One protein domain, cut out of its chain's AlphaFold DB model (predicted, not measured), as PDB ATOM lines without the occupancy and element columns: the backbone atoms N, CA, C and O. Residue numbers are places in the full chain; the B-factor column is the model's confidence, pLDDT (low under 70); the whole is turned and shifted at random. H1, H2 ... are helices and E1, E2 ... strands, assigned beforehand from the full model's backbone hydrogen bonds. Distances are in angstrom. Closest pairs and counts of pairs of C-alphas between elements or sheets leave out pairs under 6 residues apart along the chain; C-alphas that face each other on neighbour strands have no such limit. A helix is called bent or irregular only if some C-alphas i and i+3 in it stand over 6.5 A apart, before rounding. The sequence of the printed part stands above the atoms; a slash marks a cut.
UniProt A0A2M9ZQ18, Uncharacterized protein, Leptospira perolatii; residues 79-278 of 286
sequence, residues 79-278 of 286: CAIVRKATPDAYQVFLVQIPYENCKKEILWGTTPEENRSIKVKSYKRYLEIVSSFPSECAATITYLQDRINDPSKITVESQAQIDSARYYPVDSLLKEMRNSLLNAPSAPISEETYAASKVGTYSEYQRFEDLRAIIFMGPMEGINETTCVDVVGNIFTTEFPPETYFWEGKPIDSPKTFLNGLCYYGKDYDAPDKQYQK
ATOM      1  N   CYS A  79      44.394 -46.665  -8.583       92.69
ATOM      2  CA  CYS A  79      45.694 -46.042  -8.417       92.69
ATOM      3  C   CYS A  79      45.663 -45.103  -7.213       92.69
ATOM      4  O   CYS A  79      44.744 -44.298  -7.069       92.69
ATOM      5  N   ALA A  80      46.677 -45.189  -6.364       93.81
ATOM      6  CA  ALA A  80      46.927 -44.263  -5.277       93.81
ATOM      7  C   ALA A  80      47.929 -43.200  -5.736       93.81
ATOM      8  O   ALA A  80      49.088 -43.501  -6.024       93.81
ATOM      9  N   ILE A  81      47.477 -41.949  -5.791       93.81
ATOM     10  CA  ILE A  81      48.305 -40.773  -6.048       93.81
ATOM     11  C   ILE A  81      48.655 -40.160  -4.699       93.81
ATOM     12  O   ILE A  81      47.849 -39.480  -4.063       93.81
ATOM     13  N   VAL A  82      49.877 -40.408  -4.270       92.31
ATOM     14  CA  VAL A  82      50.399 -40.001  -2.974       92.31
ATOM     15  C   VAL A  82      51.114 -38.668  -3.114       92.31
ATOM     16  O   VAL A  82      51.974 -38.506  -3.981       92.31
ATOM     17  N   ARG A  83      50.806 -37.724  -2.226       90.81
ATOM     18  CA  ARG A  83      51.508 -36.445  -2.102       90.81
ATOM     19  C   ARG A  83      51.886 -36.198  -0.655       90.81
ATOM     20  O   ARG A  83      51.074 -36.370   0.250       90.81
ATOM     21  N   LYS A  84      53.114 -35.737  -0.437       87.38
ATOM     22  CA  LYS A  84      53.555 -35.315   0.893       87.38
ATOM     23  C   LYS A  84      52.816 -34.037   1.312       87.38
ATOM     24  O   LYS A  84      52.901 -33.034   0.606       87.38
ATOM     25  N   ALA A  85      52.106 -34.084   2.437       83.56
ATOM     26  CA  ALA A  85      51.342 -32.958   2.980       83.56
ATOM     27  C   ALA A  85      52.135 -32.210   4.065       83.56
ATOM     28  O   ALA A  85      52.236 -30.984   4.037       83.56
ATOM     29  N   THR A  86      52.753 -32.953   4.985       84.06
ATOM     30  CA  THR A  86      53.652 -32.446   6.039       84.06
ATOM     31  C   THR A  86      54.885 -33.360   6.119       84.06
ATOM     32  O   THR A  86      54.959 -34.348   5.385       84.06
ATOM     33  N   PRO A  87      55.902 -33.066   6.956       84.38
ATOM     34  CA  PRO A  87      56.998 -34.002   7.206       84.38
ATOM     35  C   PRO A  87      56.545 -35.422   7.577       84.38
ATOM     36  O   PRO A  87      57.201 -36.363   7.125       84.38
ATOM     37  N   ASP A  88      55.415 -35.539   8.284       85.94
ATOM     38  CA  ASP A  88      54.903 -36.757   8.926       85.94
ATOM     39  C   ASP A  88      53.524 -37.210   8.391       85.94
ATOM     40  O   ASP A  88      52.932 -38.160   8.908       85.94
ATOM     41  N   ALA A  89      53.020 -36.561   7.333       87.50
ATOM     42  CA  ALA A  89      51.723 -36.842   6.720       87.50
ATOM     43  C   ALA A  89      51.786 -36.894   5.194       87.50
ATOM     44  O   ALA A  89      52.375 -36.032   4.529       87.50
ATOM     45  N   TYR A  90      51.043 -37.845   4.641       90.00
ATOM     46  CA  TYR A  90      50.807 -38.003   3.216       90.00
ATOM     47  C   TYR A  90      49.308 -37.983   2.929       90.00
ATOM     48  O   TYR A  90      48.512 -38.624   3.612       90.00
ATOM     49  N   GLN A  91      48.941 -37.246   1.888       92.38
ATOM     50  CA  GLN A  91      47.606 -37.239   1.312       92.38
ATOM     51  C   GLN A  91      47.569 -38.213   0.137       92.38
ATOM     52  O   GLN A  91      48.445 -38.170  -0.731       92.38
ATOM     53  N   VAL A  92      46.548 -39.065   0.091       93.19
ATOM     54  CA  VAL A  92      46.378 -40.070  -0.959       93.19
ATOM     55  C   VAL A  92      45.069 -39.843  -1.687       93.19
ATOM     56  O   VAL A  92      43.989 -39.999  -1.119       93.19
ATOM     57  N   PHE A  93      45.173 -39.524  -2.972       93.69
ATOM     58  CA  PHE A  93      44.032 -39.525  -3.875       93.69
ATOM     59  C   PHE A  93      43.923 -40.901  -4.511       93.69
ATOM     60  O   PHE A  93      44.815 -41.332  -5.242       93.69
ATOM     61  N   LEU A  94      42.834 -41.593  -4.224       93.62
ATOM     62  CA  LEU A  94      42.523 -42.882  -4.814       93.62
ATOM     63  C   LEU A  94      41.671 -42.641  -6.049       93.62
ATOM     64  O   LEU A  94      40.682 -41.913  -5.985       93.62
ATOM     65  N   VAL A  95      42.047 -43.235  -7.171       93.19
ATOM     66  CA  VAL A  95      41.368 -43.015  -8.449       93.19
ATOM     67  C   VAL A  95      41.198 -44.326  -9.194       93.19
ATOM     68  O   VAL A  95      42.063 -45.200  -9.124       93.19
ATOM     69  N   GLN A  96      40.091 -44.470  -9.916       90.50
ATOM     70  CA  GLN A  96      39.831 -45.671 -10.697       90.50
ATOM     71  C   GLN A  96      40.586 -45.621 -12.024       90.50
ATOM     72  O   GLN A  96      40.188 -44.890 -12.924       90.50
ATOM     73  N   ILE A  97      41.686 -46.370 -12.152       87.62
ATOM     74  CA  ILE A  97      42.570 -46.388 -13.327       87.62
ATOM     75  C   ILE A  97      43.147 -47.805 -13.491       87.62
ATOM     76  O   ILE A  97      43.575 -48.385 -12.493       87.62
ATOM     77  N   PRO A  98      43.225 -48.354 -14.722       86.56
ATOM     78  CA  PRO A  98      43.848 -49.653 -14.964       86.56
ATOM     79  C   PRO A  98      45.285 -49.720 -14.437       86.56
ATOM     80  O   PRO A  98      46.035 -48.746 -14.554       86.56
ATOM     81  N   TYR A  99      45.676 -50.880 -13.909       85.94
ATOM     82  CA  TYR A  99      47.004 -51.131 -13.342       85.94
ATOM     83  C   TYR A  99      48.146 -50.595 -14.216       85.94
ATOM     84  O   TYR A  99      49.023 -49.872 -13.743       85.94
ATOM     85  N   GLU A 100      48.121 -50.900 -15.515       87.75
ATOM     86  CA  GLU A 100      49.157 -50.522 -16.476       87.75
ATOM     87  C   GLU A 100      49.331 -49.005 -16.629       87.75
ATOM     88  O   GLU A 100      50.425 -48.541 -16.967       87.75
ATOM     89  N   ASN A 101      48.273 -48.250 -16.329       90.00
ATOM     90  CA  ASN A 101      48.212 -46.801 -16.431       90.00
ATOM     91  C   ASN A 101      48.511 -46.100 -15.101       90.00
ATOM     92  O   ASN A 101      48.686 -44.882 -15.103       90.00
ATOM     93  N   CYS A 102      48.610 -46.821 -13.977       92.31
ATOM     94  CA  CYS A 102      48.964 -46.248 -12.676       92.31
ATOM     95  C   CYS A 102      50.470 -45.946 -12.584       92.31
ATOM     96  O   CYS A 102      51.223 -46.566 -11.835       92.31
ATOM     97  N   LYS A 103      50.924 -44.991 -13.398       91.56
ATOM     98  CA  LYS A 103      52.320 -44.564 -13.480       91.56
ATOM     99  C   LYS A 103      52.401 -43.055 -13.598       91.56
ATOM    100  O   LYS A 103      51.625 -42.437 -14.333       91.56
ATOM    101  N   LYS A 104      53.389 -42.469 -12.921       92.12
ATOM    102  CA  LYS A 104      53.625 -41.024 -12.934       92.12
ATOM    103  C   LYS A 104      53.837 -40.519 -14.359       92.12
ATOM    104  O   LYS A 104      53.177 -39.572 -14.761       92.12
ATOM    105  N   GLU A 105      54.675 -41.186 -15.144       92.88
ATOM    106  CA  GLU A 105      54.963 -40.875 -16.551       92.88
ATOM    107  C   GLU A 105      53.720 -40.836 -17.457       92.88
ATOM    108  O   GLU A 105      53.701 -40.083 -18.427       92.88
ATOM    109  N   ILE A 106      52.667 -41.596 -17.137       90.81
ATOM    110  CA  ILE A 106      51.424 -41.631 -17.923       90.81
ATOM    111  C   ILE A 106      50.443 -40.558 -17.441       90.81
ATOM    112  O   ILE A 106      49.854 -39.844 -18.252       90.81
ATOM    113  N   LEU A 107      50.257 -40.451 -16.122       90.31
ATOM    114  CA  LEU A 107      49.195 -39.640 -15.520       90.31
ATOM    115  C   LEU A 107      49.609 -38.194 -15.234       90.31
ATOM    116  O   LEU A 107      48.748 -37.321 -15.144       90.31
ATOM    117  N   TRP A 108      50.907 -37.936 -15.071       91.88
ATOM    118  CA  TRP A 108      51.423 -36.634 -14.637       91.88
ATOM    119  C   TRP A 108      52.673 -36.158 -15.377       91.88
ATOM    120  O   TRP A 108      52.870 -34.952 -15.494       91.88
ATOM    121  N   GLY A 109      53.499 -37.070 -15.886       94.31
ATOM    122  CA  GLY A 109      54.818 -36.785 -16.442       94.31
ATOM    123  C   GLY A 109      55.913 -36.771 -15.373       94.31
ATOM    124  O   GLY A 109      55.667 -36.560 -14.182       94.31
ATOM    125  N   THR A 110      57.145 -37.010 -15.807       95.69
ATOM    126  CA  THR A 110      58.358 -36.969 -14.977       95.69
ATOM    127  C   THR A 110      59.117 -35.647 -15.104       95.69
ATOM    128  O   THR A 110      59.954 -35.338 -14.255       95.69
ATOM    129  N   THR A 111      58.755 -34.832 -16.098       96.12
ATOM    130  CA  THR A 111      59.293 -33.488 -16.351       96.12
ATOM    131  C   THR A 111      58.168 -32.465 -16.575       96.12
ATOM    132  O   THR A 111      57.036 -32.854 -16.897       96.12
ATOM    133  N   PRO A 112      58.437 -31.151 -16.444       95.38
ATOM    134  CA  PRO A 112      57.457 -30.109 -16.756       95.38
ATOM    135  C   PRO A 112      56.924 -30.187 -18.197       95.38
ATOM    136  O   PRO A 112      55.739 -29.960 -18.435       95.38
ATOM    137  N   GLU A 113      57.763 -30.553 -19.165       95.81
ATOM    138  CA  GLU A 113      57.394 -30.703 -20.578       95.81
ATOM    139  C   GLU A 113      56.479 -31.913 -20.823       95.81
ATOM    140  O   GLU A 113      55.516 -31.828 -21.597       95.81
ATOM    141  N   GLU A 114      56.726 -33.030 -20.140       96.44
ATOM    142  CA  GLU A 114      55.825 -34.186 -20.168       96.44
ATOM    143  C   GLU A 114      54.483 -33.853 -19.510       96.44
ATOM    144  O   GLU A 114      53.429 -34.143 -20.081       96.44
ATOM    145  N   ASN A 115      54.508 -33.156 -18.368       95.25
ATOM    146  CA  ASN A 115      53.300 -32.670 -17.700       95.25
ATOM    147  C   ASN A 115      52.476 -31.760 -18.618       95.25
ATOM    148  O   ASN A 115      51.265 -31.947 -18.755       95.25
ATOM    149  N   ARG A 116      53.132 -30.824 -19.315       96.31
ATOM    150  CA  ARG A 116      52.500 -29.973 -20.333       96.31
ATOM    151  C   ARG A 116      51.806 -30.812 -21.399       96.31
ATOM    152  O   ARG A 116      50.645 -30.568 -21.713       96.31
ATOM    153  N   SER A 117      52.498 -31.815 -21.934       96.25
ATOM    154  CA  SER A 117      51.970 -32.684 -22.992       96.25
ATOM    155  C   SER A 117      50.736 -33.467 -22.536       96.25
ATOM    156  O   SER A 117      49.783 -33.625 -23.302       96.25
ATOM    157  N   ILE A 118      50.711 -33.912 -21.279       95.19
ATOM    158  CA  ILE A 118      49.548 -34.568 -20.669       95.19
ATOM    159  C   ILE A 118      48.391 -33.575 -20.495       95.19
ATOM    160  O   ILE A 118      47.265 -33.883 -20.889       95.19
ATOM    161  N   LYS A 119      48.657 -32.353 -20.010       94.75
ATOM    162  CA  LYS A 119      47.636 -31.296 -19.897       94.75
ATOM    163  C   LYS A 119      47.015 -30.935 -21.248       94.75
ATOM    164  O   LYS A 119      45.797 -30.814 -21.321       94.75
ATOM    165  N   VAL A 120      47.805 -30.852 -22.324       97.19
ATOM    166  CA  VAL A 120      47.280 -30.616 -23.687       97.19
ATOM    167  C   VAL A 120      46.280 -31.702 -24.092       97.19
ATOM    168  O   VAL A 120      45.233 -31.385 -24.656       97.19
ATOM    169  N   LYS A 121      46.560 -32.979 -23.796       96.56
ATOM    170  CA  LYS A 121      45.619 -34.078 -24.082       96.56
ATOM    171  C   LYS A 121      44.307 -33.904 -23.314       96.56
ATOM    172  O   LYS A 121      43.249 -34.123 -23.892       96.56
ATOM    173  N   SER A 122      44.369 -33.493 -22.048       95.25
ATOM    174  CA  SER A 122      43.169 -33.199 -21.254       95.25
ATOM    175  C   SER A 122      42.399 -31.994 -21.787       95.25
ATOM    176  O   SER A 122      41.192 -32.086 -21.965       95.25
ATOM    177  N   TYR A 123      43.080 -30.910 -22.158       96.94
ATOM    178  CA  TYR A 123      42.433 -29.726 -22.731       96.94
ATOM    179  C   TYR A 123      41.707 -30.013 -24.043       96.94
ATOM    180  O   TYR A 123      40.643 -29.448 -24.269       96.94
ATOM    181  N   LYS A 124      42.230 -30.911 -24.884       98.12
ATOM    182  CA  LYS A 124      41.515 -31.361 -26.089       98.12
ATOM    183  C   LYS A 124      40.195 -32.054 -25.744       98.12
ATOM    184  O   LYS A 124      39.178 -31.699 -26.325       98.12
ATOM    185  N   ARG A 125      40.189 -32.954 -24.752       97.38
ATOM    186  CA  ARG A 125      38.948 -33.591 -24.272       97.38
ATOM    187  C   ARG A 125      37.977 -32.572 -23.678       97.38
ATOM    188  O   ARG A 125      36.787 -32.623 -23.957       97.38
ATOM    189  N   TYR A 126      38.477 -31.607 -22.906       97.38
ATOM    190  CA  TYR A 126      37.631 -30.544 -22.358       97.38
ATOM    191  C   TYR A 126      37.003 -29.706 -23.466       97.38
ATOM    192  O   TYR A 126      35.809 -29.423 -23.413       97.38
ATOM    193  N   LEU A 127      37.793 -29.359 -24.488       98.19
ATOM    194  CA  LEU A 127      37.333 -28.602 -25.645       98.19
ATOM    195  C   LEU A 127      36.222 -29.347 -26.387       98.19
ATOM    196  O   LEU A 127      35.238 -28.714 -26.750       98.19
ATOM    197  N   GLU A 128      36.335 -30.663 -26.573       97.94
ATOM    198  CA  GLU A 128      35.277 -31.484 -27.182       97.94
ATOM    199  C   GLU A 128      33.949 -31.381 -26.413       97.94
ATOM    200  O   GLU A 128      32.891 -31.249 -27.029       97.94
ATOM    201  N   ILE A 129      33.997 -31.357 -25.076       97.75
ATOM    202  CA  ILE A 129      32.807 -31.202 -24.226       97.75
ATOM    203  C   ILE A 129      32.213 -29.801 -24.383       97.75
ATOM    204  O   ILE A 129      31.049 -29.661 -24.763       97.75
ATOM    205  N   VAL A 130      33.003 -28.756 -24.117       97.44
ATOM    206  CA  VAL A 130      32.481 -27.380 -24.086       97.44
ATOM    207  C   VAL A 130      32.103 -26.853 -25.469       97.44
ATOM    208  O   VAL A 130      31.227 -26.002 -25.573       97.44
ATOM    209  N   SER A 131      32.681 -27.395 -26.549       97.69
ATOM    210  CA  SER A 131      32.319 -27.020 -27.928       97.69
ATOM    211  C   SER A 131      30.887 -27.406 -28.303       97.69
ATOM    212  O   SER A 131      30.360 -26.883 -29.282       97.69
ATOM    213  N   SER A 132      30.242 -28.281 -27.525       97.19
ATOM    214  CA  SER A 132      28.813 -28.585 -27.675       97.19
ATOM    215  C   SER A 132      27.903 -27.440 -27.195       97.19
ATOM    216  O   SER A 132      26.717 -27.444 -27.508       97.19
ATOM    217  N   PHE A 133      28.458 -26.451 -26.479       96.94
ATOM    218  CA  PHE A 133      27.754 -25.302 -25.891       96.94
ATOM    219  C   PHE A 133      28.463 -23.980 -26.245       96.94
ATOM    220  O   PHE A 133      28.976 -23.275 -25.371       96.94
ATOM    221  N   PRO A 134      28.574 -23.638 -27.543       96.62
ATOM    222  CA  PRO A 134      29.434 -22.548 -28.001       96.62
ATOM    223  C   PRO A 134      29.006 -21.161 -27.504       96.62
ATOM    224  O   PRO A 134      29.849 -20.274 -27.394       96.62
ATOM    225  N   SER A 135      27.719 -20.959 -27.207       96.81
ATOM    226  CA  SER A 135      27.191 -19.707 -26.652       96.81
ATOM    227  C   SER A 135      27.474 -19.554 -25.161       96.81
ATOM    228  O   SER A 135      27.782 -18.460 -24.699       96.81
ATOM    229  N   GLU A 136      27.363 -20.645 -24.410       96.56
ATOM    230  CA  GLU A 136      27.483 -20.681 -22.958       96.56
ATOM    231  C   GLU A 136      28.945 -20.732 -22.505       96.56
ATOM    232  O   GLU A 136      29.240 -20.258 -21.409       96.56
ATOM    233  N   CYS A 137      29.826 -21.295 -23.344       96.44
ATOM    234  CA  CYS A 137      31.229 -21.595 -23.053       96.44
ATOM    235  C   CYS A 137      32.244 -20.875 -23.968       96.44
ATOM    236  O   CYS A 137      33.360 -21.364 -24.163       96.44
ATOM    237  N   ALA A 138      31.888 -19.742 -24.576       96.69
ATOM    238  CA  ALA A 138      32.733 -19.036 -25.545       96.69
ATOM    239  C   ALA A 138      34.139 -18.667 -25.010       96.69
ATOM    240  O   ALA A 138      35.149 -18.862 -25.702       96.69
ATOM    241  N   ALA A 139      34.232 -18.152 -23.782       95.69
ATOM    242  CA  ALA A 139      35.494 -17.770 -23.150       95.69
ATOM    243  C   ALA A 139      36.333 -19.001 -22.785       95.69
ATOM    244  O   ALA A 139      37.542 -19.016 -23.023       95.69
ATOM    245  N   THR A 140      35.692 -20.054 -22.275       96.19
ATOM    246  CA  THR A 140      36.341 -21.334 -21.959       96.19
ATOM    247  C   THR A 140      36.880 -22.018 -23.220       96.19
ATOM    248  O   THR A 140      38.026 -22.469 -23.239       96.19
ATOM    249  N   ILE A 141      36.106 -22.030 -24.310       97.75
ATOM    250  CA  ILE A 141      36.534 -22.534 -25.624       97.75
ATOM    251  C   ILE A 141      37.772 -21.774 -26.105       97.75
ATOM    252  O   ILE A 141      38.781 -22.399 -26.437       97.75
ATOM    253  N   THR A 142      37.724 -20.439 -26.089       97.06
ATOM    254  CA  THR A 142      38.848 -19.586 -26.510       97.06
ATOM    255  C   THR A 142      40.093 -19.864 -25.665       97.06
ATOM    256  O   THR A 142      41.183 -20.072 -26.197       97.06
ATOM    257  N   TYR A 143      39.929 -19.949 -24.344       96.12
ATOM    258  CA  TYR A 143      41.003 -20.253 -23.400       96.12
ATOM    259  C   TYR A 143      41.700 -21.588 -23.705       96.12
ATOM    260  O   TYR A 143      42.938 -21.663 -23.689       96.12
ATOM    261  N   LEU A 144      40.912 -22.638 -23.963       97.19
ATOM    262  CA  LEU A 144      41.406 -23.979 -24.269       97.19
ATOM    263  C   LEU A 144      42.107 -24.003 -25.628       97.19
ATOM    264  O   LEU A 144      43.226 -24.508 -25.724       97.19
ATOM    265  N   GLN A 145      41.493 -23.415 -26.659       98.12
ATOM    266  CA  GLN A 145      42.072 -23.321 -28.000       98.12
ATOM    267  C   GLN A 145      43.418 -22.596 -27.983       98.12
ATOM    268  O   GLN A 145      44.392 -23.115 -28.527       98.12
ATOM    269  N   ASP A 146      43.519 -21.462 -27.288       97.56
ATOM    270  CA  ASP A 146      44.763 -20.699 -27.164       97.56
ATOM    271  C   ASP A 146      45.916 -21.523 -26.582       97.56
ATOM    272  O   ASP A 146      47.058 -21.380 -27.018       97.56
ATOM    273  N   ARG A 147      45.630 -22.394 -25.610       96.94
ATOM    274  CA  ARG A 147      46.625 -23.254 -24.942       96.94
ATOM    275  C   ARG A 147      46.909 -24.548 -25.688       96.94
ATOM    276  O   ARG A 147      47.994 -25.101 -25.556       96.94
ATOM    277  N   ILE A 148      45.953 -25.044 -26.466       98.00
ATOM    278  CA  ILE A 148      46.177 -26.171 -27.375       98.00
ATOM    279  C   ILE A 148      47.056 -25.723 -28.548       98.00
ATOM    280  O   ILE A 148      47.969 -26.454 -28.929       98.00
ATOM    281  N   ASN A 149      46.803 -24.527 -29.085       98.19
ATOM    282  CA  ASN A 149      47.553 -23.941 -30.195       98.19
ATOM    283  C   ASN A 149      48.946 -23.468 -29.760       98.19
ATOM    284  O   ASN A 149      49.906 -23.621 -30.513       98.19
ATOM    285  N   ASP A 150      49.067 -22.936 -28.541       97.75
ATOM    286  CA  ASP A 150      50.338 -22.553 -27.928       97.75
ATOM    287  C   ASP A 150      50.484 -23.167 -26.519       97.75
ATOM    288  O   ASP A 150      50.151 -22.532 -25.510       97.75
ATOM    289  N   PRO A 151      51.022 -24.402 -26.422       96.94
ATOM    290  CA  PRO A 151      51.222 -25.084 -25.145       96.94
ATOM    291  C   PRO A 151      52.147 -24.353 -24.167       96.94
ATOM    292  O   PRO A 151      52.141 -24.676 -22.977       96.94
ATOM    293  N   SER A 152      52.941 -23.370 -24.614       96.19
ATOM    294  CA  SER A 152      53.807 -22.593 -23.718       96.19
ATOM    295  C   SER A 152      53.014 -21.752 -22.709       96.19
ATOM    296  O   SER A 152      53.517 -21.467 -21.624       96.19
ATOM    297  N   LYS A 153      51.746 -21.441 -23.017       94.94
ATOM    298  CA  LYS A 153      50.800 -20.740 -22.131       94.94
ATOM    299  C   LYS A 153      50.236 -21.620 -21.010       94.94
ATOM    300  O   LYS A 153      49.513 -21.123 -20.147       94.94
ATOM    301  N   ILE A 154      50.512 -22.924 -21.024       93.75
ATOM    302  CA  ILE A 154      50.058 -23.852 -19.987       93.75
ATOM    303  C   ILE A 154      50.993 -23.756 -18.785       93.75
ATOM    304  O   ILE A 154      52.178 -24.090 -18.874       93.75
ATOM    305  N   THR A 155      50.435 -23.370 -17.639       89.75
ATOM    306  CA  THR A 155      51.132 -23.430 -16.353       89.75
ATOM    307  C   THR A 155      51.458 -24.881 -16.014       89.75
ATOM    308  O   THR A 155      50.570 -25.738 -15.943       89.75
ATOM    309  N   VAL A 156      52.737 -25.164 -15.788       90.69
ATOM    310  CA  VAL A 156      53.247 -26.487 -15.412       90.69
ATOM    311  C   VAL A 156      53.770 -26.465 -13.986       90.69
ATOM    312  O   VAL A 156      54.233 -25.436 -13.495       90.69
ATOM    313  N   GLU A 157      53.683 -27.612 -13.327       89.44
ATOM    314  CA  GLU A 157      54.271 -27.807 -12.006       89.44
ATOM    315  C   GLU A 157      55.802 -27.734 -12.086       89.44
ATOM    316  O   GLU A 157      56.412 -28.150 -13.075       89.44
ATOM    317  N   SER A 158      56.442 -27.227 -11.031       92.69
ATOM    318  CA  SER A 158      57.903 -27.282 -10.910       92.69
ATOM    319  C   SER A 158      58.393 -28.725 -10.746       92.69
ATOM    320  O   SER A 158      57.657 -29.588 -10.265       92.69
ATOM    321  N   GLN A 159      59.670 -28.982 -11.054       93.75
ATOM    322  CA  GLN A 159      60.262 -30.314 -10.868       93.75
ATOM    323  C   GLN A 159      60.087 -30.829  -9.429       93.75
ATOM    324  O   GLN A 159      59.711 -31.976  -9.226       93.75
ATOM    325  N   ALA A 160      60.247 -29.960  -8.424       91.50
ATOM    326  CA  ALA A 160      60.059 -30.326  -7.020       91.50
ATOM    327  C   ALA A 160      58.622 -30.783  -6.697       91.50
ATOM    328  O   ALA A 160      58.430 -31.684  -5.884       91.50
ATOM    329  N   GLN A 161      57.611 -30.184  -7.333       89.69
ATOM    330  CA  GLN A 161      56.209 -30.591  -7.175       89.69
ATOM    331  C   GLN A 161      55.900 -31.879  -7.943       89.69
ATOM    332  O   GLN A 161      55.123 -32.705  -7.478       89.69
ATOM    333  N   ILE A 162      56.523 -32.079  -9.103       91.25
ATOM    334  CA  ILE A 162      56.435 -33.338  -9.846       91.25
ATOM    335  C   ILE A 162      57.049 -34.465  -9.002       91.25
ATOM    336  O   ILE A 162      56.455 -35.531  -8.837       91.25
ATOM    337  N   ASP A 163      58.209 -34.231  -8.395       89.81
ATOM    338  CA  ASP A 163      58.947 -35.208  -7.591       89.81
ATOM    339  C   ASP A 163      58.368 -35.459  -6.202       89.81
ATOM    340  O   ASP A 163      58.772 -36.427  -5.558       89.81
ATOM    341  N   SER A 164      57.392 -34.671  -5.754       87.94
ATOM    342  CA  SER A 164      56.678 -34.927  -4.500       87.94
ATOM    343  C   SER A 164      55.519 -35.916  -4.645       87.94
ATOM    344  O   SER A 164      55.006 -36.391  -3.631       87.94
ATOM    345  N   ALA A 165      55.122 -36.247  -5.880       90.44
ATOM    346  CA  ALA A 165      54.062 -37.206  -6.153       90.44
ATOM    347  C   ALA A 165      54.611 -38.624  -6.381       90.44
ATOM    348  O   ALA A 165      55.636 -38.824  -7.050       90.44
ATOM    349  N   ARG A 166      53.908 -39.622  -5.847       90.88
ATOM    350  CA  ARG A 166      54.147 -41.052  -6.085       90.88
ATOM    351  C   ARG A 166      52.846 -41.723  -6.518       90.88
ATOM    352  O   ARG A 166      51.766 -41.243  -6.188       90.88
ATOM    353  N   TYR A 167      52.971 -42.787  -7.300       92.00
ATOM    354  CA  TYR A 167      51.851 -43.484  -7.923       92.00
ATOM    355  C   TYR A 167      51.997 -44.968  -7.627       92.00
ATOM    356  O   TYR A 167      53.018 -45.555  -7.986       92.00
ATOM    357  N   TYR A 168      50.995 -45.547  -6.973       89.44
ATOM    358  CA  TYR A 168      51.014 -46.945  -6.561       89.44
ATOM    359  C   TYR A 168      49.715 -47.628  -6.975       89.44
ATOM    360  O   TYR A 168      48.638 -47.133  -6.636       89.44
ATOM    361  N   PRO A 169      49.774 -48.755  -7.694       90.69
ATOM    362  CA  PRO A 169      48.587 -49.558  -7.919       90.69
ATOM    363  C   PRO A 169      48.072 -50.112  -6.589       90.69
ATOM    364  O   PRO A 169      48.856 -50.580  -5.764       90.69
ATOM    365  N   VAL A 170      46.759 -50.075  -6.390       89.81
ATOM    366  CA  VAL A 170      46.088 -50.660  -5.220       89.81
ATOM    367  C   VAL A 170      44.932 -51.540  -5.674       89.81
ATOM    368  O   VAL A 170      44.314 -51.276  -6.708       89.81
ATOM    369  N   ASP A 171      44.633 -52.594  -4.918       85.88
ATOM    370  CA  ASP A 171      43.615 -53.581  -5.305       85.88
ATOM    371  C   ASP A 171      42.257 -52.929  -5.596       85.88
ATOM    372  O   ASP A 171      41.602 -53.241  -6.592       85.88
ATOM    373  N   SER A 172      41.837 -52.022  -4.709       88.12
ATOM    374  CA  SER A 172      40.543 -51.347  -4.762       88.12
ATOM    375  C   SER A 172      40.575 -50.059  -3.946       88.12
ATOM    376  O   SER A 172      40.967 -50.069  -2.777       88.12
ATOM    377  N   LEU A 173      40.085 -48.961  -4.523       91.44
ATOM    378  CA  LEU A 173      39.906 -47.712  -3.779       91.44
ATOM    379  C   LEU A 173      38.928 -47.864  -2.601       91.44
ATOM    380  O   LEU A 173      39.153 -47.279  -1.546       91.44
ATOM    381  N   LEU A 174      37.883 -48.693  -2.731       91.88
ATOM    382  CA  LEU A 174      36.900 -48.887  -1.659       91.88
ATOM    383  C   LEU A 174      37.526 -49.634  -0.472       91.88
ATOM    384  O   LEU A 174      37.203 -49.359   0.684       91.88
ATOM    385  N   LYS A 175      38.463 -50.550  -0.752       92.38
ATOM    386  CA  LYS A 175      39.264 -51.234   0.273       92.38
ATOM    387  C   LYS A 175      40.120 -50.231   1.042       92.38
ATOM    388  O   LYS A 175      40.085 -50.245   2.266       92.38
ATOM    389  N   GLU A 176      40.804 -49.320   0.350       92.06
ATOM    390  CA  GLU A 176      41.607 -48.281   1.008       92.06
ATOM    391  C   GLU A 176      40.768 -47.310   1.840       92.06
ATOM    392  O   GLU A 176      41.171 -46.944   2.945       92.06
ATOM    393  N   MET A 177      39.575 -46.950   1.366       91.44
ATOM    394  CA  MET A 177      38.663 -46.039   2.061       91.44
ATOM    395  C   MET A 177      37.920 -46.656   3.253       91.44
ATOM    396  O   MET A 177      37.232 -45.921   3.965       91.44
ATOM    397  N   ARG A 178      38.028 -47.969   3.495       92.69
ATOM    398  CA  ARG A 178      37.220 -48.691   4.492       92.69
ATOM    399  C   ARG A 178      37.202 -48.007   5.860       92.69
ATOM    400  O   ARG A 178      36.120 -47.760   6.389       92.69
ATOM    401  N   ASN A 179      38.368 -47.648   6.398       89.44
ATOM    402  CA  ASN A 179      38.460 -46.968   7.692       89.44
ATOM    403  C   ASN A 179      37.674 -45.651   7.720       89.44
ATOM    404  O   ASN A 179      36.921 -45.419   8.665       89.44
ATOM    405  N   SER A 180      37.802 -44.835   6.670       88.81
ATOM    406  CA  SER A 180      37.137 -43.529   6.576       88.81
ATOM    407  C   SER A 180      35.631 -43.629   6.435       88.81
ATOM    408  O   SER A 180      34.918 -42.763   6.924       88.81
ATOM    409  N   LEU A 181      35.140 -44.697   5.814       91.12
ATOM    410  CA  LEU A 181      33.716 -44.900   5.605       91.12
ATOM    411  C   LEU A 181      33.042 -45.495   6.842       91.12
ATOM    412  O   LEU A 181      31.969 -45.040   7.222       91.12
ATOM    413  N   LEU A 182      33.668 -46.478   7.488       92.25
ATOM    414  CA  LEU A 182      33.064 -47.205   8.609       92.25
ATOM    415  C   LEU A 182      33.269 -46.526   9.968       92.25
ATOM    416  O   LEU A 182      32.510 -46.787  10.894       92.25
ATOM    417  N   ASN A 183      34.285 -45.667  10.100       89.62
ATOM    418  CA  ASN A 183      34.655 -45.057  11.382       89.62
ATOM    419  C   ASN A 183      34.604 -43.520  11.367       89.62
ATOM    420  O   ASN A 183      35.129 -42.890  12.285       89.62
ATOM    421  N   ALA A 184      34.008 -42.896  10.340       85.12
ATOM    422  CA  ALA A 184      33.825 -41.444  10.313       85.12
ATOM    423  C   ALA A 184      33.057 -40.973  11.568       85.12
ATOM    424  O   ALA A 184      31.947 -41.448  11.794       85.12
ATOM    425  N   PRO A 185      33.575 -40.010  12.358       81.50
ATOM    426  CA  PRO A 185      32.956 -39.609  13.625       81.50
ATOM    427  C   PRO A 185      31.536 -39.048  13.498       81.50
ATOM    428  O   PRO A 185      30.736 -39.169  14.421       81.50
ATOM    429  N   SER A 186      31.227 -38.399  12.372       79.31
ATOM    430  CA  SER A 186      29.969 -37.675  12.168       79.31
ATOM    431  C   SER A 186      28.924 -38.449  11.366       79.31
ATOM    432  O   SER A 186      27.738 -38.147  11.485       79.31
ATOM    433  N   ALA A 187      29.341 -39.414  10.545       83.12
ATOM    434  CA  ALA A 187      28.459 -40.164   9.654       83.12
ATOM    435  C   ALA A 187      29.154 -41.437   9.136       83.12
ATOM    436  O   ALA A 187      29.559 -41.476   7.973       83.12
ATOM    437  N   PRO A 188      29.360 -42.466   9.973       89.44
ATOM    438  CA  PRO A 188      29.849 -43.743   9.477       89.44
ATOM    439  C   PRO A 188      28.748 -44.443   8.666       89.44
ATOM    440  O   PRO A 188      27.569 -44.356   9.013       89.44
ATOM    441  N   ILE A 189      29.123 -45.152   7.602       92.19
ATOM    442  CA  ILE A 189      28.209 -46.069   6.904       92.19
ATOM    443  C   ILE A 189      28.229 -47.441   7.579       92.19
ATOM    444  O   ILE A 189      29.226 -47.830   8.190       92.19
ATOM    445  N   SER A 190      27.144 -48.199   7.446       94.62
ATOM    446  CA  SER A 190      27.097 -49.583   7.921       94.62
ATOM    447  C   SER A 190      27.978 -50.519   7.080       94.62
ATOM    448  O   SER A 190      28.267 -50.267   5.909       94.62
ATOM    449  N   GLU A 191      28.375 -51.655   7.663       95.56
ATOM    450  CA  GLU A 191      29.082 -52.725   6.937       95.56
ATOM    451  C   GLU A 191      28.253 -53.276   5.768       95.56
ATOM    452  O   GLU A 191      28.811 -53.600   4.721       95.56
ATOM    453  N   GLU A 192      26.926 -53.347   5.919       96.31
ATOM    454  CA  GLU A 192      26.009 -53.743   4.845       96.31
ATOM    455  C   GLU A 192      26.071 -52.750   3.678       96.31
ATOM    456  O   GLU A 192      26.291 -53.151   2.532       96.31
ATOM    457  N   THR A 193      25.973 -51.450   3.967       94.88
ATOM    458  CA  THR A 193      26.118 -50.385   2.968       94.88
ATOM    459  C   THR A 193      27.488 -50.418   2.290       94.88
ATOM    460  O   THR A 193      27.583 -50.267   1.068       94.88
ATOM    461  N   TYR A 194      28.560 -50.628   3.057       94.38
ATOM    462  CA  TYR A 194      29.910 -50.765   2.515       94.38
ATOM    463  C   TYR A 194      30.018 -51.971   1.574       94.38
ATOM    464  O   TYR A 194      30.519 -51.833   0.460       94.38
ATOM    465  N   ALA A 195      29.507 -53.134   1.988       94.62
ATOM    466  CA  ALA A 195      29.538 -54.364   1.199       94.62
ATOM    467  C   ALA A 195      28.692 -54.277  -0.084       94.62
ATOM    468  O   ALA A 195      29.040 -54.895  -1.088       94.62
ATOM    469  N   ALA A 196      27.602 -53.509  -0.058       94.88
ATOM    470  CA  ALA A 196      26.748 -53.257  -1.217       94.88
ATOM    471  C   ALA A 196      27.262 -52.124  -2.128       94.88
ATOM    472  O   ALA A 196      26.786 -51.973  -3.255       94.88
ATOM    473  N   SER A 197      28.217 -51.317  -1.660       94.75
ATOM    474  CA  SER A 197      28.849 -50.267  -2.461       94.75
ATOM    475  C   SER A 197      29.809 -50.860  -3.490       94.75
ATOM    476  O   SER A 197      30.356 -51.949  -3.321       94.75
ATOM    477  N   LYS A 198      30.034 -50.128  -4.580       94.00
ATOM    478  CA  LYS A 198      30.868 -50.594  -5.690       94.00
ATOM    479  C   LYS A 198      31.834 -49.526  -6.168       94.00
ATOM    480  O   LYS A 198      31.660 -48.334  -5.923       94.00
ATOM    481  N   VAL A 199      32.843 -49.973  -6.898       92.38
ATOM    482  CA  VAL A 199      33.766 -49.107  -7.627       92.38
ATOM    483  C   VAL A 199      33.285 -49.001  -9.075       92.38
ATOM    484  O   VAL A 199      32.855 -50.002  -9.651       92.38
ATOM    485  N   GLY A 200      33.303 -47.796  -9.644       92.19
ATOM    486  CA  GLY A 200      32.929 -47.585 -11.044       92.19
ATOM    487  C   GLY A 200      34.012 -48.022 -12.037       92.19
ATOM    488  O   GLY A 200      35.020 -48.643 -11.697       92.19
ATOM    489  N   THR A 201      33.802 -47.692 -13.302       92.19
ATOM    490  CA  THR A 201      34.720 -47.954 -14.413       92.19
ATOM    491  C   THR A 201      35.709 -46.804 -14.616       92.19
ATOM    492  O   THR A 201      35.477 -45.667 -14.203       92.19
ATOM    493  N   TYR A 202      36.817 -47.077 -15.315       91.44
ATOM    494  CA  TYR A 202      37.773 -46.032 -15.702       91.44
ATOM    495  C   TYR A 202      37.137 -44.958 -16.599       91.44
ATOM    496  O   TYR A 202      37.419 -43.776 -16.431       91.44
ATOM    497  N   SER A 203      36.254 -45.349 -17.523       93.62
ATOM    498  CA  SER A 203      35.540 -44.409 -18.394       93.62
ATOM    499  C   SER A 203      34.616 -43.477 -17.612       93.62
ATOM    500  O   SER A 203      34.577 -42.285 -17.905       93.62
ATOM    501  N   GLU A 204      33.916 -43.993 -16.595       94.69
ATOM    502  CA  GLU A 204      33.099 -43.162 -15.702       94.69
ATOM    503  C   GLU A 204      33.978 -42.187 -14.916       94.69
ATOM    504  O   GLU A 204      33.675 -41.000 -14.878       94.69
ATOM    505  N   TYR A 205      35.105 -42.648 -14.361       94.25
ATOM    506  CA  TYR A 205      36.056 -41.773 -13.669       94.25
ATOM    507  C   TYR A 205      36.628 -40.683 -14.587       94.25
ATOM    508  O   TYR A 205      36.665 -39.517 -14.204       94.25
ATOM    509  N   GLN A 206      37.038 -41.028 -15.809       94.62
ATOM    510  CA  GLN A 206      37.564 -40.053 -16.765       94.62
ATOM    511  C   GLN A 206      36.507 -39.007 -17.128       94.62
ATOM    512  O   GLN A 206      36.803 -37.814 -17.127       94.62
ATOM    513  N   ARG A 207      35.270 -39.442 -17.398       96.62
ATOM    514  CA  ARG A 207      34.157 -38.540 -17.698       96.62
ATOM    515  C   ARG A 207      33.835 -37.631 -16.510       96.62
ATOM    516  O   ARG A 207      33.680 -36.427 -16.700       96.62
ATOM    517  N   PHE A 208      33.809 -38.189 -15.303       96.00
ATOM    518  CA  PHE A 208      33.612 -37.455 -14.058       96.00
ATOM    519  C   PHE A 208      34.688 -36.379 -13.855       96.00
ATOM    520  O   PHE A 208      34.360 -35.213 -13.637       96.00
ATOM    521  N   GLU A 209      35.971 -36.736 -13.964       94.81
ATOM    522  CA  GLU A 209      37.076 -35.790 -13.775       94.81
ATOM    523  C   GLU A 209      37.147 -34.741 -14.883       94.81
ATOM    524  O   GLU A 209      37.489 -33.596 -14.597       94.81
ATOM    525  N   ASP A 210      36.809 -35.089 -16.127       97.00
ATOM    526  CA  ASP A 210      36.814 -34.127 -17.226       97.00
ATOM    527  C   ASP A 210      35.728 -33.050 -17.022       97.00
ATOM    528  O   ASP A 210      36.022 -31.857 -17.127       97.00
ATOM    529  N   LEU A 211      34.503 -33.438 -16.638       96.69
ATOM    530  CA  LEU A 211      33.434 -32.492 -16.287       96.69
ATOM    531  C   LEU A 211      33.795 -31.661 -15.048       96.69
ATOM    532  O   LEU A 211      33.664 -30.434 -15.058       96.69
ATOM    533  N   ARG A 212      34.311 -32.313 -13.999       94.25
ATOM    534  CA  ARG A 212      34.746 -31.648 -12.765       94.25
ATOM    535  C   ARG A 212      35.832 -30.607 -13.047       94.25
ATOM    536  O   ARG A 212      35.759 -29.489 -12.544       94.25
ATOM    537  N   ALA A 213      36.822 -30.947 -13.870       94.06
ATOM    538  CA  ALA A 213      37.905 -30.041 -14.231       94.06
ATOM    539  C   ALA A 213      37.401 -28.801 -14.976       94.06
ATOM    540  O   ALA A 213      37.887 -27.709 -14.698       94.06
ATOM    541  N   ILE A 214      36.418 -28.939 -15.872       95.19
ATOM    542  CA  ILE A 214      35.809 -27.798 -16.572       95.19
ATOM    543  C   ILE A 214      35.088 -26.871 -15.583       95.19
ATOM    544  O   ILE A 214      35.319 -25.664 -15.613       95.19
ATOM    545  N   ILE A 215      34.290 -27.430 -14.664       92.56
ATOM    546  CA  ILE A 215      33.574 -26.671 -13.621       92.56
ATOM    547  C   ILE A 215      34.549 -25.831 -12.779       92.56
ATOM    548  O   ILE A 215      34.295 -24.656 -12.513       92.56
ATOM    549  N   PHE A 216      35.696 -26.402 -12.393       89.94
ATOM    550  CA  PHE A 216      36.703 -25.698 -11.588       89.94
ATOM    551  C   PHE A 216      37.684 -24.843 -12.400       89.94
ATOM    552  O   PHE A 216      38.380 -24.007 -11.819       89.94
ATOM    553  N   MET A 217      37.734 -24.996 -13.726       86.94
ATOM    554  CA  MET A 217      38.656 -24.244 -14.579       86.94
ATOM    555  C   MET A 217      38.411 -22.740 -14.482       86.94
ATOM    556  O   MET A 217      39.367 -21.978 -14.362       86.94
ATOM    557  N   GLY A 218      37.141 -22.322 -14.464       78.06
ATOM    558  CA  GLY A 218      36.736 -20.920 -14.349       78.06
ATOM    559  C   GLY A 218      37.432 -20.165 -13.211       78.06
ATOM    560  O   GLY A 218      38.256 -19.284 -13.472       78.06
ATOM    561  N   PRO A 219      37.169 -20.525 -11.940       74.50
ATOM    562  CA  PRO A 219      37.776 -19.856 -10.793       74.50
ATOM    563  C   PRO A 219      39.295 -20.051 -10.697       74.50
ATOM    564  O   PRO A 219      39.985 -19.148 -10.226       74.50
ATOM    565  N   MET A 220      39.833 -21.195 -11.135       79.56
ATOM    566  CA  MET A 220      41.274 -21.472 -11.046       79.56
ATOM    567  C   MET A 220      42.099 -20.673 -12.057       79.56
ATOM    568  O   MET A 220      43.209 -20.247 -11.739       79.56
ATOM    569  N   GLU A 221      41.557 -20.458 -13.254       83.50
ATOM    570  CA  GLU A 221      42.263 -19.835 -14.377       83.50
ATOM    571  C   GLU A 221      41.792 -18.397 -14.653       83.50
ATOM    572  O   GLU A 221      42.268 -17.743 -15.582       83.50
ATOM    573  N   GLY A 222      40.867 -17.882 -13.835       80.38
ATOM    574  CA  GLY A 222      40.332 -16.526 -13.952       80.38
ATOM    575  C   GLY A 222      39.382 -16.328 -15.138       80.38
ATOM    576  O   GLY A 222      39.224 -15.200 -15.605       80.38
ATOM    577  N   ILE A 223      38.757 -17.400 -15.632       87.00
ATOM    578  CA  ILE A 223      37.729 -17.339 -16.678       87.00
ATOM    579  C   ILE A 223      36.390 -17.075 -15.985       87.00
ATOM    580  O   ILE A 223      35.854 -17.936 -15.288       87.00
ATOM    581  N   ASN A 224      35.853 -15.869 -16.146       82.44
ATOM    582  CA  ASN A 224      34.568 -15.501 -15.558       82.44
ATOM    583  C   ASN A 224      33.425 -15.806 -16.539       82.44
ATOM    584  O   ASN A 224      33.009 -14.931 -17.295       82.44
ATOM    585  N   GLU A 225      32.960 -17.056 -16.550       89.88
ATOM    586  CA  GLU A 225      31.908 -17.544 -17.452       89.88
ATOM    587  C   GLU A 225      30.942 -18.491 -16.720       89.88
ATOM    588  O   GLU A 225      30.980 -19.712 -16.873       89.88
ATOM    589  N   THR A 226      30.071 -17.919 -15.884       90.94
ATOM    590  CA  THR A 226      29.133 -18.684 -15.042       90.94
ATOM    591  C   THR A 226      28.203 -19.584 -15.853       90.94
ATOM    592  O   THR A 226      27.928 -20.703 -15.441       90.94
ATOM    593  N   THR A 227      27.781 -19.152 -17.044       94.81
ATOM    594  CA  THR A 227      26.911 -19.942 -17.930       94.81
ATOM    595  C   THR A 227      27.530 -21.275 -18.338       94.81
ATOM    596  O   THR A 227      26.821 -22.277 -18.417       94.81
ATOM    597  N   CYS A 228      28.850 -21.316 -18.548       95.06
ATOM    598  CA  CYS A 228      29.552 -22.556 -18.862       95.06
ATOM    599  C   CYS A 228      29.596 -23.490 -17.648       95.06
ATOM    600  O   CYS A 228      29.370 -24.694 -17.766       95.06
ATOM    601  N   VAL A 229      29.843 -22.924 -16.464       94.25
ATOM    602  CA  VAL A 229      29.829 -23.670 -15.200       94.25
ATOM    603  C   VAL A 229      28.451 -24.281 -14.953       94.25
ATOM    604  O   VAL A 229      28.375 -25.455 -14.603       94.25
ATOM    605  N   ASP A 230      27.375 -23.532 -15.194       95.25
ATOM    606  CA  ASP A 230      26.004 -24.000 -14.988       95.25
ATOM    607  C   ASP A 230      25.633 -25.131 -15.958       95.25
ATOM    608  O   ASP A 230      25.126 -26.171 -15.530       95.25
ATOM    609  N   VAL A 231      25.909 -24.979 -17.261       97.00
ATOM    610  CA  VAL A 231      25.555 -26.015 -18.250       97.00
ATOM    611  C   VAL A 231      26.352 -27.302 -18.027       97.00
ATOM    612  O   VAL A 231      25.775 -28.389 -18.034       97.00
ATOM    613  N   VAL A 232      27.653 -27.202 -17.743       96.62
ATOM    614  CA  VAL A 232      28.499 -28.371 -17.459       96.62
ATOM    615  C   VAL A 232      28.168 -28.968 -16.090       96.62
ATOM    616  O   VAL A 232      28.153 -30.188 -15.948       96.62
ATOM    617  N   GLY A 233      27.835 -28.136 -15.102       95.00
ATOM    618  CA  GLY A 233      27.351 -28.555 -13.787       95.00
ATOM    619  C   GLY A 233      26.063 -29.371 -13.872       95.00
ATOM    620  O   GLY A 233      25.968 -30.419 -13.240       95.00
ATOM    621  N   ASN A 234      25.114 -28.957 -14.714       96.50
ATOM    622  CA  ASN A 234      23.884 -29.714 -14.962       96.50
ATOM    623  C   ASN A 234      24.162 -31.076 -15.614       96.50
ATOM    624  O   ASN A 234      23.529 -32.070 -15.262       96.50
ATOM    625  N   ILE A 235      25.123 -31.149 -16.541       97.44
ATOM    626  CA  ILE A 235      25.555 -32.426 -17.130       97.44
ATOM    627  C   ILE A 235      26.189 -33.308 -16.055       97.44
ATOM    628  O   ILE A 235      25.842 -34.479 -15.940       97.44
ATOM    629  N   PHE A 236      27.076 -32.739 -15.239       96.19
ATOM    630  CA  PHE A 236      27.753 -33.446 -14.158       96.19
ATOM    631  C   PHE A 236      26.764 -34.061 -13.163       96.19
ATOM    632  O   PHE A 236      26.866 -35.250 -12.873       96.19
ATOM    633  N   THR A 237      25.773 -33.303 -12.690       95.56
ATOM    634  CA  THR A 237      24.763 -33.812 -11.747       95.56
ATOM    635  C   THR A 237      23.785 -34.794 -12.391       95.56
ATOM    636  O   THR A 237      23.287 -35.684 -11.708       95.56
ATOM    637  N   THR A 238      23.540 -34.681 -13.700       96.94
ATOM    638  CA  THR A 238      22.697 -35.626 -14.450       96.94
ATOM    639  C   THR A 238      23.404 -36.961 -14.691       96.94
ATOM    640  O   THR A 238      22.798 -38.017 -14.526       96.94
ATOM    641  N   GLU A 239      24.678 -36.936 -15.090       97.31
ATOM    642  CA  GLU A 239      25.466 -38.146 -15.364       97.31
ATOM    643  C   GLU A 239      25.941 -38.834 -14.077       97.31
ATOM    644  O   GLU A 239      26.012 -40.064 -14.018       97.31
ATOM    645  N   PHE A 240      26.227 -38.051 -13.033       96.19
ATOM    646  CA  PHE A 240      26.737 -38.528 -11.751       96.19
ATOM    647  C   PHE A 240      25.853 -38.048 -10.593       96.19
ATOM    648  O   PHE A 240      26.310 -37.280  -9.749       96.19
ATOM    649  N   PRO A 241      24.589 -38.493 -10.502       94.12
ATOM    650  CA  PRO A 241      23.694 -38.067  -9.432       94.12
ATOM    651  C   PRO A 241      24.230 -38.499  -8.053       94.12
ATOM    652  O   PRO A 241      24.683 -39.645  -7.909       94.12
ATOM    653  N   PRO A 242      24.181 -37.633  -7.024       90.31
ATOM    654  CA  PRO A 242      24.701 -37.931  -5.683       90.31
ATOM    655  C   PRO A 242      23.920 -39.056  -4.980       90.31
ATOM    656  O   PRO A 242      24.405 -39.711  -4.051       90.31
ATOM    657  N   GLU A 243      22.713 -39.373  -5.454       90.00
ATOM    658  CA  GLU A 243      21.934 -40.531  -5.027       90.00
ATOM    659  C   GLU A 243      22.600 -41.854  -5.434       90.00
ATOM    660  O   GLU A 243      22.430 -42.848  -4.730       90.00
ATOM    661  N   THR A 244      23.406 -41.865  -6.500       93.19
ATOM    662  CA  THR A 244      24.058 -43.075  -7.036       93.19
ATOM    663  C   THR A 244      25.577 -43.059  -6.870       93.19
ATOM    664  O   THR A 244      26.184 -44.113  -6.669       93.19
ATOM    665  N   TYR A 245      26.203 -41.884  -6.934       94.25
ATOM    666  CA  TYR A 245      27.655 -41.718  -6.895       94.25
ATOM    667  C   TYR A 245      28.122 -41.015  -5.626       94.25
ATOM    668  O   TYR A 245      27.465 -40.114  -5.112       94.25
ATOM    669  N   PHE A 246      29.295 -41.408  -5.134       89.56
ATOM    670  CA  PHE A 246      29.936 -40.750  -4.003       89.56
ATOM    671  C   PHE A 246      30.886 -39.648  -4.485       89.56
ATOM    672  O   PHE A 246      31.982 -39.938  -4.962       89.56
ATOM    673  N   TRP A 247      30.474 -38.384  -4.352       83.31
ATOM    674  CA  TRP A 247      31.334 -37.224  -4.638       83.31
ATOM    675  C   TRP A 247      31.061 -35.980  -3.772       83.31
ATOM    676  O   TRP A 247      31.896 -35.082  -3.739       83.31
ATOM    677  N   GLU A 248      29.957 -35.930  -3.015       71.31
ATOM    678  CA  GLU A 248      29.622 -34.811  -2.107       71.31
ATOM    679  C   GLU A 248      30.413 -34.819  -0.782       71.31
ATOM    680  O   GLU A 248      30.219 -33.962   0.081       71.31
ATOM    681  N   GLY A 249      31.306 -35.796  -0.590       66.44
ATOM    682  CA  GLY A 249      32.224 -35.863   0.553       66.44
ATOM    683  C   GLY A 249      31.576 -36.185   1.904       66.44
ATOM    684  O   GLY A 249      32.291 -36.358   2.888       66.44
ATOM    685  N   LYS A 250      30.246 -36.307   1.968       69.56
ATOM    686  CA  LYS A 250      29.517 -36.752   3.159       69.56
ATOM    687  C   LYS A 250      29.062 -38.194   2.960       69.56
ATOM    688  O   LYS A 250      28.270 -38.444   2.051       69.56
ATOM    689  N   PRO A 251      29.549 -39.148   3.768       67.62
ATOM    690  CA  PRO A 251      29.021 -40.499   3.732       67.62
ATOM    691  C   PRO A 251      27.542 -40.464   4.116       67.62
ATOM    692  O   PRO A 251      27.153 -39.893   5.133       67.62
ATOM    693  N   ILE A 252      26.716 -41.041   3.253       76.88
ATOM    694  CA  ILE A 252      25.311 -41.330   3.519       76.88
ATOM    695  C   ILE A 252      25.250 -42.840   3.686       76.88
ATOM    696  O   ILE A 252      25.866 -43.553   2.892       76.88
ATOM    697  N   ASP A 253      24.523 -43.331   4.690       84.81
ATOM    698  CA  ASP A 253      24.317 -44.768   4.891       84.81
ATOM    699  C   ASP A 253      23.354 -45.333   3.829       84.81
ATOM    700  O   ASP A 253      22.185 -45.619   4.069       84.81
ATOM    701  N   SER A 254      23.839 -45.368   2.591       90.25
ATOM    702  CA  SER A 254      23.179 -45.868   1.394       90.25
ATOM    703  C   SER A 254      24.261 -46.289   0.393       90.25
ATOM    704  O   SER A 254      25.234 -45.547   0.232       90.25
ATOM    705  N   PRO A 255      24.141 -47.450  -0.280       92.94
ATOM    706  CA  PRO A 255      25.177 -47.926  -1.193       92.94
ATOM    707  C   PRO A 255      25.434 -46.952  -2.346       92.94
ATOM    708  O   PRO A 255      24.492 -46.453  -2.964       92.94
ATOM    709  N   LYS A 256      26.709 -46.708  -2.665       93.69
ATOM    710  CA  LYS A 256      27.121 -45.793  -3.745       93.69
ATOM    711  C   LYS A 256      28.133 -46.426  -4.690       93.69
ATOM    712  O   LYS A 256      28.779 -47.431  -4.385       93.69
ATOM    713  N   THR A 257      28.292 -45.778  -5.838       94.38
ATOM    714  CA  THR A 257      29.393 -45.997  -6.774       94.38
ATOM    715  C   THR A 257      30.502 -44.989  -6.502       94.38
ATOM    716  O   THR A 257      30.282 -43.780  -6.555       94.38
ATOM    717  N   PHE A 258      31.703 -45.482  -6.224       93.38
ATOM    718  CA  PHE A 258      32.881 -44.661  -5.966       93.38
ATOM    719  C   PHE A 258      33.756 -44.592  -7.224       93.38
ATOM    720  O   PHE A 258      34.103 -45.624  -7.802       93.38
ATOM    721  N   LEU A 259      34.109 -43.375  -7.645       92.69
ATOM    722  CA  LEU A 259      35.009 -43.120  -8.786       92.69
ATOM    723  C   LEU A 259      36.383 -42.621  -8.336       92.69
ATOM    724  O   LEU A 259      37.393 -42.857  -8.998       92.69
ATOM    725  N   ASN A 260      36.417 -41.950  -7.190       93.06
ATOM    726  CA  ASN A 260      37.622 -41.508  -6.523       93.06
ATOM    727  C   ASN A 260      37.431 -41.589  -5.001       93.06
ATOM    728  O   ASN A 260      36.356 -41.929  -4.501       93.06
ATOM    729  N   GLY A 261      38.504 -41.312  -4.276       90.88
ATOM    730  CA  GLY A 261      38.543 -41.351  -2.828       90.88
ATOM    731  C   GLY A 261      39.692 -40.531  -2.277       90.88
ATOM    732  O   GLY A 261      40.650 -40.211  -2.985       90.88
ATOM    733  N   LEU A 262      39.600 -40.216  -0.992       91.25
ATOM    734  CA  LEU A 262      40.668 -39.566  -0.252       91.25
ATOM    735  C   LEU A 262      40.910 -40.340   1.034       91.25
ATOM    736  O   LEU A 262      39.979 -40.617   1.786       91.25
ATOM    737  N   CYS A 263      42.165 -40.667   1.280       91.44
ATOM    738  CA  CYS A 263      42.627 -41.170   2.561       91.44
ATOM    739  C   CYS A 263      44.017 -40.601   2.835       91.44
ATOM    740  O   CYS A 263      44.603 -39.902   1.999       91.44
ATOM    741  N   TYR A 264      44.537 -40.866   4.022       91.69
ATOM    742  CA  TYR A 264      45.827 -40.344   4.442       91.69
ATOM    743  C   TYR A 264      46.683 -41.426   5.083       91.69
ATOM    744  O   TYR A 264      46.181 -42.454   5.520       91.69
ATOM    745  N   TYR A 265      47.986 -41.213   5.170       88.56
ATOM    746  CA  TYR A 265      48.848 -42.067   5.984       88.56
ATOM    747  C   TYR A 265      50.058 -41.280   6.492       88.56
ATOM    748  O   TYR A 265      50.250 -40.114   6.142       88.56
ATOM    749  N   GLY A 266      50.860 -41.917   7.341       86.56
ATOM    750  CA  GLY A 266      51.951 -41.293   8.086       86.56
ATOM    751  C   GLY A 266      51.609 -41.143   9.568       86.56
ATOM    752  O   GLY A 266      50.458 -41.326   9.974       86.56
ATOM    753  N   LYS A 267      52.626 -40.823  10.368       85.62
ATOM    754  CA  LYS A 267      52.556 -40.783  11.839       85.62
ATOM    755  C   LYS A 267      51.498 -39.824  12.376       85.62
ATOM    756  O   LYS A 267      50.900 -40.098  13.415       85.62
ATOM    757  N   ASP A 268      51.211 -38.741  11.652       85.75
ATOM    758  CA  ASP A 268      50.166 -37.779  12.030       85.75
ATOM    759  C   ASP A 268      48.769 -38.426  12.143       85.75
ATOM    760  O   ASP A 268      47.914 -37.922  12.874       85.75
ATOM    761  N   TYR A 269      48.533 -39.549  11.453       86.94
ATOM    762  CA  TYR A 269      47.260 -40.282  11.439       86.94
ATOM    763  C   TYR A 269      47.232 -41.491  12.378       86.94
ATOM    764  O   TYR A 269      46.234 -42.210  12.416       86.94
ATOM    765  N   ASP A 270      48.290 -41.713  13.162       84.00
ATOM    766  CA  ASP A 270      48.290 -42.718  14.229       84.00
ATOM    767  C   ASP A 270      47.586 -42.208  15.500       84.00
ATOM    768  O   ASP A 270      47.236 -43.000  16.379       84.00
ATOM    769  N   ALA A 271      47.328 -40.899  15.587       85.94
ATOM    770  CA  ALA A 271      46.567 -40.293  16.672       85.94
ATOM    771  C   ALA A 271      45.114 -40.826  16.698       85.94
ATOM    772  O   ALA A 271      44.474 -40.874  15.642       85.94
ATOM    773  N   PRO A 272      44.560 -41.218  17.867       84.00
ATOM    774  CA  PRO A 272      43.240 -41.856  17.959       84.00
ATOM    775  C   PRO A 272      42.095 -41.070  17.307       84.00
ATOM    776  O   PRO A 272      41.165 -41.661  16.769       84.00
ATOM    777  N   ASP A 273      42.178 -39.741  17.316       85.44
ATOM    778  CA  ASP A 273      41.210 -38.819  16.723       85.44
ATOM    779  C   ASP A 273      41.322 -38.699  15.197       85.44
ATOM    780  O   ASP A 273      40.475 -38.066  14.586       85.44
ATOM    781  N   LYS A 274      42.341 -39.294  14.563       86.00
ATOM    782  CA  LYS A 274      42.598 -39.189  13.113       86.00
ATOM    783  C   LYS A 274      42.718 -40.529  12.405       86.00
ATOM    784  O   LYS A 274      42.680 -40.561  11.176       86.00
ATOM    785  N   GLN A 275      42.800 -41.630  13.152       86.50
ATOM    786  CA  GLN A 275      42.918 -42.985  12.600       86.50
ATOM    787  C   GLN A 275      41.810 -43.328  11.598       86.50
ATOM    788  O   GLN A 275      42.062 -44.049  10.635       86.50
ATOM    789  N   TYR A 276      40.607 -42.767  11.765       87.81
ATOM    790  CA  TYR A 276      39.515 -42.974  10.813       87.81
ATOM    791  C   TYR A 276      39.850 -42.455   9.407       87.81
ATOM    792  O   TYR A 276      39.380 -43.012   8.428       87.81
ATOM    793  N   GLN A 277      40.697 -41.433   9.265       88.94
ATOM    794  CA  GLN A 277      41.079 -40.878   7.963       88.94
ATOM    795  C   GLN A 277      42.172 -41.701   7.258       88.94
ATOM    796  O   GLN A 277      42.516 -41.421   6.105       88.94
ATOM    797  N   LYS A 278      42.744 -42.699   7.944       90.62
ATOM    798  CA  LYS A 278      43.891 -43.455   7.452       90.62
ATOM    799  C   LYS A 278      43.495 -44.382   6.301       90.62
ATOM    800  O   LYS A 278      42.452 -45.033   6.354       90.62
TER     801      LYS A 278
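This is residues 79 to 278 of the 286 residues of an uncharacterized protein of Leptospira perolatii (UniProt A0A2M9ZQ18). A strongly twisted four-stranded sheet makes one lobe, and two helical hairpins, H2 with H3 and H8 with H9, make the other, crossing where H2 meets H8. H8 begins beside the sheet and runs away from it into the helical lobe, while the short helices H5, H6 and H7 follow one another past the sheet. The printed part has 200 residues, with nine named helices and four named strands in the order E1 E2 H1 H2 H3 H4 E3 H5 H6 H7 H8 H9 E4; the sheet order is E3 E1 E2 E4, antiparallel throughout, and the class is mixed, helices and strands. It is compact, with a radius of gyration of the C-alphas of 18.2 A and spans of 50 by 38 by 30 A.

The sheet has E3, residues 165 to 170; E1, 79 to 86, 21.4 A long from C-alpha 79 at (45.694, -46.042, -8.417); E2, 89 to 96, 22.9 A; and E4, 260 to 265, ending at C-alpha 265 (48.848, -42.067, 5.984). The longer helices are H8, residues 202 to 221, 26.6 A; H9, 226 to 239, 19.8 A; H2, 112 to 130, 26.2 A; and H3, 138 to 149, 16.3 A. The short ones are H1, 104 to 107; H4, 159 to 163; H5, 173 to 176; H6, 178 to 182; and H7, 191 to 196.

E1 and E2 form a hairpin, with N 81 and O 93 2.8 A apart, within hydrogen-bond range. So are N 80 and O 168 of E1 and E3, at 2.8 A, and N 92 and O 263 of E2 and E4, at 2.9 A. H1, H5, H6 and H8 only graze the sheet; H8 does so with residues 202 to 209, and C-alphas 96 and 202 are its closest to E2, 5.4 A apart. H8 and H9 touch as a helical hairpin, closest at C-alphas 215 and 229, 5.1 A, at a shallow tilt of 18 degrees, opposite ways. H2, the hub, touches H8 about perpendicular at 84 degrees, closest at C-alphas 126 and 210, 6.3 A. H2 and H3 touch as a helical hairpin, closest at C-alphas 120 and 148, 5.9 A; their tilt of 36 degrees is only just steep. H6 touches H7, closest at C-alphas 182 and 191, 7.0 A. H4 and H2 are close but not clearly touching, closest at C-alphas 159 and 112, 6.5 A. H8 has a kink of 38 degrees near residue 215 and is only just irregular, with C-alphas 215 and 218 6.6 A apart. Every O i to N i+4 pair is within hydrogen-bond range in H2, H3, H4, H6, H7 and H9, and 14 of 16 are in H8; H1 and H5 are too short for such a pair.

The C-alphas farthest apart, of Ser 135 and Pro 272, are 52.3 A apart. The printed part has no cut. The link from H9 to E4, residues 240 to 259, is long; in it residues 257 to 258 pair, parallel, with residues 198 to 199 and with residues 245 to 246. Mean pLDDT of the printed part is 91.5, and residues 249 to 251 are under 70.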